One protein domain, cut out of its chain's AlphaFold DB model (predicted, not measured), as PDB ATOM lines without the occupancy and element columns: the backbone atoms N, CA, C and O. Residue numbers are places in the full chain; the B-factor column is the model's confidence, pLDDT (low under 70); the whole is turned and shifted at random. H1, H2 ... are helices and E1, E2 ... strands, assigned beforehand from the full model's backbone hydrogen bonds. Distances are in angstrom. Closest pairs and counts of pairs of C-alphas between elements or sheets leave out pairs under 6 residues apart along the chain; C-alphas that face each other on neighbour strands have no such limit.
ATOM      1  N   ARG A   2     -23.185-106.874  57.480       83.38
ATOM      2  CA  ARG A   2     -24.587-106.789  57.938       83.38
ATOM      3  C   ARG A   2     -24.762-105.574  58.849       83.38
ATOM      4  O   ARG A   2     -23.872-105.295  59.649       83.38
ATOM      5  N   VAL A   3     -25.905-104.902  58.728       90.50
ATOM      6  CA  VAL A   3     -26.257-103.701  59.498       90.50
ATOM      7  C   VAL A   3     -27.487-103.989  60.358       90.50
ATOM      8  O   VAL A   3     -28.437-104.633  59.906       90.50
ATOM      9  N   PHE A   4     -27.455-103.512  61.595       92.81
ATOM     10  CA  PHE A   4     -28.537-103.543  62.571       92.81
ATOM     11  C   PHE A   4     -28.888-102.117  62.994       92.81
ATOM     12  O   PHE A   4     -28.081-101.206  62.833       92.81
ATOM     13  N   ILE A   5     -30.086-101.942  63.546       93.62
ATOM     14  CA  ILE A   5     -30.554-100.663  64.078       93.62
ATOM     15  C   ILE A   5     -30.765-100.832  65.577       93.62
ATOM     16  O   ILE A   5     -31.443-101.776  65.993       93.62
ATOM     17  N   ASP A   6     -30.154 -99.953  66.366       94.00
ATOM     18  CA  ASP A   6     -30.312 -99.951  67.817       94.00
ATOM     19  C   ASP A   6     -31.635 -99.292  68.255       94.00
ATOM     20  O   ASP A   6     -32.401 -98.771  67.437       94.00
ATOM     21  N   LYS A   7     -31.909 -99.278  69.564       95.12
ATOM     22  CA  LYS A   7     -33.143 -98.699  70.124       95.12
ATOM     23  C   LYS A   7     -33.326 -97.206  69.820       95.12
ATOM     24  O   LYS A   7     -34.451 -96.709  69.846       95.12
ATOM     25  N   THR A   8     -32.239 -96.483  69.561       92.44
ATOM     26  CA  THR A   8     -32.244 -95.042  69.265       92.44
ATOM     27  C   THR A   8     -32.355 -94.737  67.771       92.44
ATOM     28  O   THR A   8     -32.546 -93.579  67.402       92.44
ATOM     29  N   GLY A   9     -32.279 -95.759  66.911       91.56
ATOM     30  CA  GLY A   9     -32.232 -95.602  65.458       91.56
ATOM     31  C   GLY A   9     -30.812 -95.564  64.881       91.56
ATOM     32  O   GLY A   9     -30.655 -95.246  63.706       91.56
ATOM     33  N   MET A  10     -29.783 -95.874  65.675       89.94
ATOM     34  CA  MET A  10     -28.382 -95.851  65.251       89.94
ATOM     35  C   MET A  10     -28.013 -97.084  64.428       89.94
ATOM     36  O   MET A  10     -28.367 -98.207  64.791       89.94
ATOM     37  N   GLU A  11     -27.242 -96.886  63.358       92.25
ATOM     38  CA  GLU A  11     -26.707 -97.981  62.549       92.25
ATOM     39  C   GLU A  11     -25.495 -98.649  63.208       92.25
ATOM     40  O   GLU A  11     -24.446 -98.032  63.423       92.25
ATOM     41  N   ILE A  12     -25.628 -99.950  63.462       92.19
ATOM     42  CA  ILE A  12     -24.601-100.813  64.041       92.19
ATOM     43  C   ILE A  12     -24.174-101.849  63.004       92.19
ATOM     44  O   ILE A  12     -24.988-102.597  62.466       92.19
ATOM     45  N   ASN A  13     -22.881-101.928  62.742       92.06
ATOM     46  CA  ASN A  13     -22.276-102.831  61.776       92.06
ATOM     47  C   ASN A  13     -21.708-104.046  62.485       92.06
ATOM     48  O   ASN A  13     -21.096-103.939  63.547       92.06
ATOM     49  N   LEU A  14     -21.892-105.203  61.864       91.06
ATOM     50  CA  LEU A  14     -21.283-106.448  62.298       91.06
ATOM     51  C   LEU A  14     -19.966-106.671  61.567       91.06
ATOM     52  O   LEU A  14     -19.968-106.892  60.353       91.06
ATOM     53  N   GLU A  15     -18.871-106.656  62.321       87.75
ATOM     54  CA  GLU A  15     -17.546-107.038  61.836       87.75
ATOM     55  C   GLU A  15     -17.453-108.556  61.700       87.75
ATOM     56  O   GLU A  15     -17.172-109.079  60.622       87.75
ATOM     57  N   ARG A  16     -17.735-109.271  62.795       85.06
ATOM     58  CA  ARG A  16     -17.663-110.731  62.866       85.06
ATOM     59  C   ARG A  16     -18.546-111.273  63.981       85.06
ATOM     60  O   ARG A  16     -18.832-110.578  64.952       85.06
ATOM     61  N   ILE A  17     -18.956-112.524  63.840       84.56
ATOM     62  CA  ILE A  17     -19.672-113.289  64.857       84.56
ATOM     63  C   ILE A  17     -19.138-114.725  64.858       84.56
ATOM     64  O   ILE A  17     -19.055-115.350  63.801       84.56
ATOM     65  N   ASP A  18     -18.764-115.222  66.034       80.25
ATOM     66  CA  ASP A  18     -18.082-116.504  66.234       80.25
ATOM     67  C   ASP A  18     -18.692-117.287  67.398       80.25
ATOM     68  O   ASP A  18     -19.207-116.684  68.336       80.25
ATOM     69  N   GLY A  19     -18.561-118.613  67.379       75.00
ATOM     70  CA  GLY A  19     -18.698-119.456  68.569       75.00
ATOM     71  C   GLY A  19     -17.361-119.563  69.319       75.00
ATOM     72  O   GLY A  19     -16.353-119.918  68.710       75.00
ATOM     73  N   ASP A  20     -17.327-119.223  70.612       65.62
ATOM     74  CA  ASP A  20     -16.127-119.071  71.460       65.62
ATOM     75  C   ASP A  20     -15.815-120.320  72.300       65.62
ATOM     76  O   ASP A  20     -14.664-120.558  72.663       65.62
ATOM     77  N   ASP A  21     -16.803-121.177  72.566       55.41
ATOM     78  CA  ASP A  21     -16.540-122.465  73.213       55.41
ATOM     79  C   ASP A  21     -16.070-123.473  72.147       55.41
ATOM     80  O   ASP A  21     -16.834-124.203  71.522       55.41
ATOM     81  N   SER A  22     -14.754-123.416  71.918       41.50
ATOM     82  CA  SER A  22     -13.882-124.369  71.214       41.50
ATOM     83  C   SER A  22     -13.888-124.411  69.678       41.50
ATOM     84  O   SER A  22     -13.010-125.070  69.119       41.50
ATOM     85  N   GLU A  77     -23.803-123.293  73.067       76.69
ATOM     86  CA  GLU A  77     -22.617-122.730  72.429       76.69
ATOM     87  C   GLU A  77     -22.504-121.230  72.744       76.69
ATOM     88  O   GLU A  77     -23.435-120.463  72.497       76.69
ATOM     89  N   ARG A  78     -21.375-120.787  73.305       82.38
ATOM     90  CA  ARG A  78     -21.125-119.361  73.533       82.38
ATOM     91  C   ARG A  78     -20.854-118.659  72.210       82.38
ATOM     92  O   ARG A  78     -19.878-118.974  71.549       82.38
ATOM     93  N   TRP A  79     -21.659-117.670  71.863       85.06
ATOM     94  CA  TRP A  79     -21.458-116.776  70.732       85.06
ATOM     95  C   TRP A  79     -20.829-115.461  71.159       85.06
ATOM     96  O   TRP A  79     -21.082-114.951  72.251       85.06
ATOM     97  N   VAL A  80     -20.047-114.892  70.252       88.00
ATOM     98  CA  VAL A  80     -19.381-113.605  70.391       88.00
ATOM     99  C   VAL A  80     -19.594-112.814  69.111       88.00
ATOM    100  O   VAL A  80     -19.246-113.291  68.037       88.00
ATOM    101  N   ALA A  81     -20.127-111.600  69.210       90.00
ATOM    102  CA  ALA A  81     -20.241-110.668  68.094       90.00
ATOM    103  C   ALA A  81     -19.385-109.421  68.328       90.00
ATOM    104  O   ALA A  81     -19.350-108.866  69.427       90.00
ATOM    105  N   TYR A  82     -18.728-108.981  67.261       90.75
ATOM    106  CA  TYR A  82     -17.885-107.796  67.183       90.75
ATOM    107  C   TYR A  82     -18.644-106.733  66.391       90.75
ATOM    108  O   TYR A  82     -18.936-106.919  65.205       90.75
ATOM    109  N   LEU A  83     -19.025-105.652  67.064       92.50
ATOM    110  CA  LEU A  83     -19.951-104.647  66.549       92.50
ATOM    111  C   LEU A  83     -19.317-103.262  66.574       92.50
ATOM    112  O   LEU A  83     -18.595-102.937  67.515       92.50
ATOM    113  N   TYR A  84     -19.639-102.427  65.588       91.69
ATOM    114  CA  TYR A  84     -19.153-101.049  65.533       91.69
ATOM    115  C   TYR A  84     -20.123-100.091  64.829       91.69
ATOM    116  O   TYR A  84     -20.925-100.501  63.995       91.69
ATOM    117  N   THR A  85     -20.052 -98.795  65.121       89.75
ATOM    118  CA  THR A  85     -20.847 -97.762  64.425       89.75
ATOM    119  C   THR A  85     -20.206 -97.348  63.094       89.75
ATOM    120  O   THR A  85     -18.981 -97.239  63.010       89.75
ATOM    121  N   ASN A  86     -21.007 -97.071  62.054       76.19
ATOM    122  CA  ASN A  86     -20.501 -96.497  60.793       76.19
ATOM    123  C   ASN A  86     -20.326 -94.979  60.923       76.19
ATOM    124  O   ASN A  86     -21.219 -94.214  60.584       76.19
ATOM    125  N   SER A  87     -19.168 -94.577  61.438       60.50
ATOM    126  CA  SER A  87     -18.610 -93.213  61.485       60.50
ATOM    127  C   SER A  87     -17.387 -93.351  62.408       60.50
ATOM    128  O   SER A  87     -17.564 -93.837  63.520       60.50
ATOM    129  N   TRP A  88     -16.126 -93.078  62.051       52.59
ATOM    130  CA  TRP A  88     -15.593 -91.810  61.531       52.59
ATOM    131  C   TRP A  88     -16.455 -90.609  61.944       52.59
ATOM    132  O   TRP A  88     -16.739 -89.719  61.149       52.59
ATOM    133  N   GLU A  89     -16.899 -90.596  63.207       57.22
ATOM    134  CA  GLU A  89     -16.913 -89.318  63.916       57.22
ATOM    135  C   GLU A  89     -15.452 -88.824  63.900       57.22
ATOM    136  O   GLU A  89     -14.561 -89.675  63.820       57.22
ATOM    137  N   PRO A  90     -15.178 -87.508  63.885       61.28
ATOM    138  CA  PRO A  90     -13.844 -86.975  63.588       61.28
ATOM    139  C   PRO A  90     -12.690 -87.646  64.352       61.28
ATOM    140  O   PRO A  90     -11.588 -87.703  63.821       61.28
ATOM    141  N   ASP A  91     -12.976 -88.237  65.516       66.69
ATOM    142  CA  ASP A  91     -11.988 -88.768  66.445       66.69
ATOM    143  C   ASP A  91     -12.076 -90.290  66.681       66.69
ATOM    144  O   ASP A  91     -11.318 -90.795  67.499       66.69
ATOM    145  N   GLY A  92     -12.976 -91.059  66.038       77.94
ATOM    146  CA  GLY A  92     -13.059 -92.508  66.311       77.94
ATOM    147  C   GLY A  92     -14.355 -93.241  65.949       77.94
ATOM    148  O   GLY A  92     -15.166 -92.778  65.143       77.94
ATOM    149  N   ARG A  93     -14.541 -94.433  66.540       86.50
ATOM    150  CA  ARG A  93     -15.748 -95.275  66.403       86.50
ATOM    151  C   ARG A  93     -16.110 -95.977  67.711       86.50
ATOM    152  O   ARG A  93     -15.233 -96.394  68.461       86.50
ATOM    153  N   TYR A  94     -17.400 -96.193  67.956       89.75
ATOM    154  CA  TYR A  94     -17.840 -97.043  69.063       89.75
ATOM    155  C   TYR A  94     -17.697 -98.515  68.688       89.75
ATOM    156  O   TYR A  94     -18.042 -98.906  67.572       89.75
ATOM    157  N   PHE A  95     -17.230 -99.322  69.633       91.38
ATOM    158  CA  PHE A  95     -17.030-100.755  69.490       91.38
ATOM    159  C   PHE A  95     -17.651-101.517  70.666       91.38
ATOM    160  O   PHE A  95     -17.487-101.141  71.826       91.38
ATOM    161  N   LEU A  96     -18.330-102.624  70.373       92.25
ATOM    162  CA  LEU A  96     -18.917-103.507  71.376       92.25
ATOM    163  C   LEU A  96     -18.592-104.967  71.054       92.25
ATOM    164  O   LEU A  96     -18.893-105.457  69.966       92.25
ATOM    165  N   LYS A  97     -18.043-105.675  72.046       92.75
ATOM    166  CA  LYS A  97     -17.949-107.136  72.052       92.75
ATOM    167  C   LYS A  97     -19.133-107.695  72.837       92.75
ATOM    168  O   LYS A  97     -19.155-107.611  74.062       92.75
ATOM    169  N   LEU A  98     -20.108-108.262  72.138       91.06
ATOM    170  CA  LEU A  98     -21.287-108.877  72.745       91.06
ATOM    171  C   LEU A  98     -21.078-110.386  72.877       91.06
ATOM    172  O   LEU A  98     -20.591-111.007  71.939       91.06
ATOM    173  N   MET A  99     -21.475-110.977  74.005       90.81
ATOM    174  CA  MET A  99     -21.436-112.428  74.213       90.81
ATOM    175  C   MET A  99     -22.793-112.953  74.680       90.81
ATOM    176  O   MET A  99     -23.442-112.315  75.507       90.81
ATOM    177  N   TRP A 100     -23.213-114.118  74.191       89.00
ATOM    178  CA  TRP A 100     -24.412-114.820  74.667       89.00
ATOM    179  C   TRP A 100     -24.274-116.327  74.458       89.00
ATOM    180  O   TRP A 100     -23.383-116.768  73.750       89.00
ATOM    181  N   TYR A 101     -25.152-117.128  75.057       85.19
ATOM    182  CA  TYR A 101     -25.204-118.572  74.809       85.19
ATOM    183  C   TYR A 101     -26.324-118.917  73.826       85.19
ATOM    184  O   TYR A 101     -27.401-118.318  73.881       85.19
ATOM    185  N   GLN A 102     -26.069-119.881  72.939       82.12
ATOM    186  CA  GLN A 102     -27.013-120.388  71.951       82.12
ATOM    187  C   GLN A 102     -28.254-120.946  72.645       82.12
ATOM    188  O   GLN A 102     -28.171-121.865  73.466       82.12
ATOM    189  N   ASP A 103     -29.406-120.405  72.264       80.19
ATOM    190  CA  ASP A 103     -30.723-120.934  72.594       80.19
ATOM    191  C   ASP A 103     -31.345-121.603  71.350       80.19
ATOM    192  O   ASP A 103     -30.633-122.087  70.472       80.19
ATOM    193  N   ALA A 104     -32.670-121.703  71.257       74.94
ATOM    194  CA  ALA A 104     -33.327-122.269  70.073       74.94
ATOM    195  C   ALA A 104     -33.373-121.300  68.870       74.94
ATOM    196  O   ALA A 104     -33.830-121.686  67.795       74.94
ATOM    197  N   MET A 105     -32.954-120.042  69.042       79.56
ATOM    198  CA  MET A 105     -33.045-118.993  68.030       79.56
ATOM    199  C   MET A 105     -31.787-118.943  67.161       79.56
ATOM    200  O   MET A 105     -30.675-119.158  67.632       79.56
ATOM    201  N   ASP A 106     -31.950-118.599  65.885       82.31
ATOM    202  CA  ASP A 106     -30.819-118.309  65.005       82.31
ATOM    203  C   ASP A 106     -29.929-117.180  65.591       82.31
ATOM    204  O   ASP A 106     -30.465-116.153  66.023       82.31
ATOM    205  N   PRO A 107     -28.586-117.315  65.592       84.12
ATOM    206  CA  PRO A 107     -27.663-116.335  66.164       84.12
ATOM    207  C   PRO A 107     -27.838-114.922  65.610       84.12
ATOM    208  O   PRO A 107     -27.730-113.956  66.365       84.12
ATOM    209  N   PHE A 108     -28.145-114.770  64.317       87.31
ATOM    210  CA  PHE A 108     -28.375-113.446  63.738       87.31
ATOM    211  C   PHE A 108     -29.711-112.862  64.177       87.31
ATOM    212  O   PHE A 108     -29.795-111.657  64.419       87.31
ATOM    213  N   GLN A 109     -30.758-113.682  64.281       88.75
ATOM    214  CA  GLN A 109     -32.040-113.238  64.827       88.75
ATOM    215  C   GLN A 109     -31.904-112.819  66.292       88.75
ATOM    216  O   GLN A 109     -32.395-111.753  66.669       88.75
ATOM    217  N   LYS A 110     -31.171-113.602  67.092       90.31
ATOM    218  CA  LYS A 110     -30.883-113.281  68.490       90.31
ATOM    219  C   LYS A 110     -30.107-111.975  68.610       90.31
ATOM    220  O   LYS A 110     -30.524-111.084  69.346       90.31
ATOM    221  N   LEU A 111     -29.032-111.831  67.836       91.06
ATOM    222  CA  LEU A 111     -28.234-110.610  67.782       91.06
ATOM    223  C   LEU A 111     -29.090-109.399  67.392       91.06
ATOM    224  O   LEU A 111     -29.038-108.373  68.063       91.06
ATOM    225  N   LYS A 112     -29.934-109.527  66.360       92.75
ATOM    226  CA  LYS A 112     -30.857-108.462  65.942       92.75
ATOM    227  C   LYS A 112     -31.785-108.036  67.079       92.75
ATOM    228  O   LYS A 112     -31.963-106.839  67.280       92.75
ATOM    229  N   SER A 113     -32.350-108.999  67.811       93.81
ATOM    230  CA  SER A 113     -33.222-108.737  68.961       93.81
ATOM    231  C   SER A 113     -32.485-107.957  70.046       93.81
ATOM    232  O   SER A 113     -32.981-106.924  70.490       93.81
ATOM    233  N   ILE A 114     -31.281-108.404  70.422       93.00
ATOM    234  CA  ILE A 114     -30.467-107.740  71.447       93.00
ATOM    235  C   ILE A 114     -30.181-106.294  71.036       93.00
ATOM    236  O   ILE A 114     -30.435-105.374  71.809       93.00
ATOM    237  N   ILE A 115     -29.712-106.074  69.805       93.88
ATOM    238  CA  ILE A 115     -29.365-104.728  69.335       93.88
ATOM    239  C   ILE A 115     -30.584-103.812  69.291       93.88
ATOM    240  O   ILE A 115     -30.494-102.685  69.770       93.88
ATOM    241  N   SER A 116     -31.737-104.298  68.828       94.25
ATOM    242  CA  SER A 116     -32.955-103.478  68.752       94.25
ATOM    243  C   SER A 116     -33.478-102.986  70.107       94.25
ATOM    244  O   SER A 116     -34.205-101.998  70.168       94.25
ATOM    245  N   GLU A 117     -33.101-103.650  71.201       94.56
ATOM    246  CA  GLU A 117     -33.503-103.288  72.564       94.56
ATOM    247  C   GLU A 117     -32.414-102.517  73.326       94.56
ATOM    248  O   GLU A 117     -32.669-101.988  74.412       94.56
ATOM    249  N   THR A 118     -31.218-102.413  72.747       91.19
ATOM    250  CA  THR A 118     -30.038-101.811  73.368       91.19
ATOM    251  C   THR A 118     -29.861-100.364  72.909       91.19
ATOM    252  O   THR A 118     -30.051-100.046  71.736       91.19
ATOM    253  N   VAL A 119     -29.464 -99.477  73.826       92.44
ATOM    254  CA  VAL A 119     -28.879 -98.171  73.481       92.44
ATOM    255  C   VAL A 119     -27.378 -98.399  73.322       92.44
ATOM    256  O   VAL A 119     -26.672 -98.563  74.313       92.44
ATOM    257  N   PHE A 120     -26.882 -98.510  72.087       90.00
ATOM    258  CA  PHE A 120     -25.553 -99.086  71.824       90.00
ATOM    259  C   PHE A 120     -24.418 -98.333  72.532       90.00
ATOM    260  O   PHE A 120     -23.516 -98.948  73.102       90.00
ATOM    261  N   ARG A 121     -24.494 -96.996  72.540       89.56
ATOM    262  CA  ARG A 121     -23.488 -96.115  73.155       89.56
ATOM    263  C   ARG A 121     -23.316 -96.323  74.660       89.56
ATOM    264  O   ARG A 121     -22.216 -96.116  75.152       89.56
ATOM    265  N   ASP A 122     -24.349 -96.772  75.367       91.56
ATOM    266  CA  ASP A 122     -24.287 -96.973  76.823       91.56
ATOM    267  C   ASP A 122     -23.432 -98.195  77.207       91.56
ATOM    268  O   ASP A 122     -23.021 -98.342  78.358       91.56
ATOM    269  N   HIS A 123     -23.164 -99.080  76.244       90.12
ATOM    270  CA  HIS A 123     -22.442-100.334  76.455       90.12
ATOM    271  C   HIS A 123     -21.149-100.433  75.643       90.12
ATOM    272  O   HIS A 123     -20.285-101.250  75.961       90.12
ATOM    273  N   ALA A 124     -21.025 -99.641  74.579       88.69
ATOM    274  CA  ALA A 124     -19.874 -99.651  73.695       88.69
ATOM    275  C   ALA A 124     -18.707 -98.827  74.256       88.69
ATOM    276  O   ALA A 124     -18.886 -97.805  74.913       88.69
ATOM    277  N   VAL A 125     -17.491 -99.256  73.934       89.06
ATOM    278  CA  VAL A 125     -16.264 -98.503  74.197       89.06
ATOM    279  C   VAL A 125     -15.980 -97.621  72.988       89.06
ATOM    280  O   VAL A 125     -16.038 -98.092  71.852       89.06
ATOM    281  N   PHE A 126     -15.668 -96.346  73.212       86.81
ATOM    282  CA  PHE A 126     -15.185 -95.470  72.150       86.81
ATOM    283  C   PHE A 126     -13.712 -95.782  71.865       86.81
ATOM    284  O   PHE A 126     -12.883 -95.759  72.773       86.81
ATOM    285  N   LEU A 127     -13.403 -96.120  70.616       81.62
ATOM    286  CA  LEU A 127     -12.040 -96.309  70.138       81.62
ATOM    287  C   LEU A 127     -11.647 -95.069  69.345       81.62
ATOM    288  O   LEU A 127     -12.213 -94.828  68.276       81.62
ATOM    289  N   GLU A 128     -10.692 -94.313  69.880       78.75
ATOM    290  CA  GLU A 128     -10.116 -93.165  69.189       78.75
ATOM    291  C   GLU A 128      -9.368 -93.622  67.927       78.75
ATOM    292  O   GLU A 128      -8.732 -94.683  67.906       78.75
ATOM    293  N   GLY A 129      -9.471 -92.838  66.856       66.25
ATOM    294  CA  GLY A 129      -8.591 -92.979  65.705       66.25
ATOM    295  C   GLY A 129      -7.175 -92.627  66.142       66.25
ATOM    296  O   GLY A 129      -6.935 -91.518  66.603       66.25
ATOM    297  N   TYR A 130      -6.239 -93.569  66.036       47.50
ATOM    298  CA  TYR A 130      -4.828 -93.210  66.099       47.50
ATOM    299  C   TYR A 130      -4.538 -92.296  64.903       47.50
ATOM    300  O   TYR A 130      -4.630 -92.751  63.762       47.50
ATOM    301  N   ASP A 131      -4.222 -91.029  65.172       47.72
ATOM    302  CA  ASP A 131      -3.518 -90.174  64.219       47.72
ATOM    303  C   ASP A 131      -2.184 -90.867  63.885       47.72
ATOM    304  O   ASP A 131      -1.327 -91.029  64.761       47.72
ATOM    305  N   GLU A 132      -2.036 -91.339  62.643       43.25
ATOM    306  CA  GLU A 132      -0.719 -91.624  62.051       43.25
ATOM    307  C   GLU A 132       0.002 -90.319  61.693       43.25
ATOM    308  O   GLU A 132      -0.640 -89.419  61.099       43.25
TER     309      GLU A 132
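Overview. This is residues 2 to 22 and 77 to 132 of the 132 residues of an uncharacterized protein of hydrothermal vent metagenome (UniProt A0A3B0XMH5). A strongly twisted sheet of five antiparallel strands curls round one helix, H1, which lies on one face of it in two layers, a sheet layer and a helix layer; no named helix is on the other face. The long strands E2, E3 and E4 lie side by side in the middle of the sheet, with the short strands E1 and E5 at its two edges. The printed part has 77 residues, with five named strands and one named helix in the order E1, E2, E3, E4, H1, E5 along the chain; the sheet order is E1, E2, E3, E4, E5, and the class is mixed, helices and strands. The whole is compact, with a radius of gyration of the C-alphas of 13.1 A and spans of 43 by 29 by 20 A.

Arrangement. E1, residues 2 to 5, is an edge strand and forms a hairpin with E2, residues 11 to 19; their directions stand at 124 degrees, and N 4 and O 12 are 2.8 A apart, within hydrogen-bond range. E2 bends by 57 degrees at residue 15. E2 is the antiparallel neighbour of E3, residues 78 to 85, at 156 degrees, with N 13 and O 84 2.7 A apart. E3 forms a hairpin with E4, residues 92 to 101, at 161 degrees, with N 79 and O 100 2.7 A apart. H1, residues 107 to 117, is on the sheet; its closest C-alphas to E1 are those of Ile 5 and Ser 116, 6.0 A apart. H1 is near E2 and near E4. Every O i to N i+4 pair in H1 is within hydrogen-bond range. E5, residues 125 to 128, is the other edge strand, antiparallel to E4 at 148 degrees, with N 95 and O 125 2.8 A apart. The pairing of E4 is staggered: residues 92 to 95 pair with E5, and residues 95 to 101 with E3. E1 and E5 are apart.

Along the chain. E1 begins at C-alpha 2, (-24.587, -106.789, 57.938). E2 is 23.7 A from first to last C-alpha and E3 is 23.4 A. E4, the longest strand with 10 residues, is 30.0 A and ends at C-alpha 101, (-25.204, -118.572, 74.809). H1 is 15.7 A. E5 ends at C-alpha 128, (-10.116, -93.165, 69.189).

Size, cuts and confidence. The two C-alphas farthest apart, those of Ala 104 and Glu 132, are 45.5 A apart. Residues 23 to 76 are not printed, and C-alphas 22 and 77 are 9.0 A apart across this cut, in the link from E2 to E3. Of the links printed whole, none is long. The mean pLDDT of the printed part is 83.0; it is under 70 at residues 20 to 22, 87 to 91 and 129 to 132.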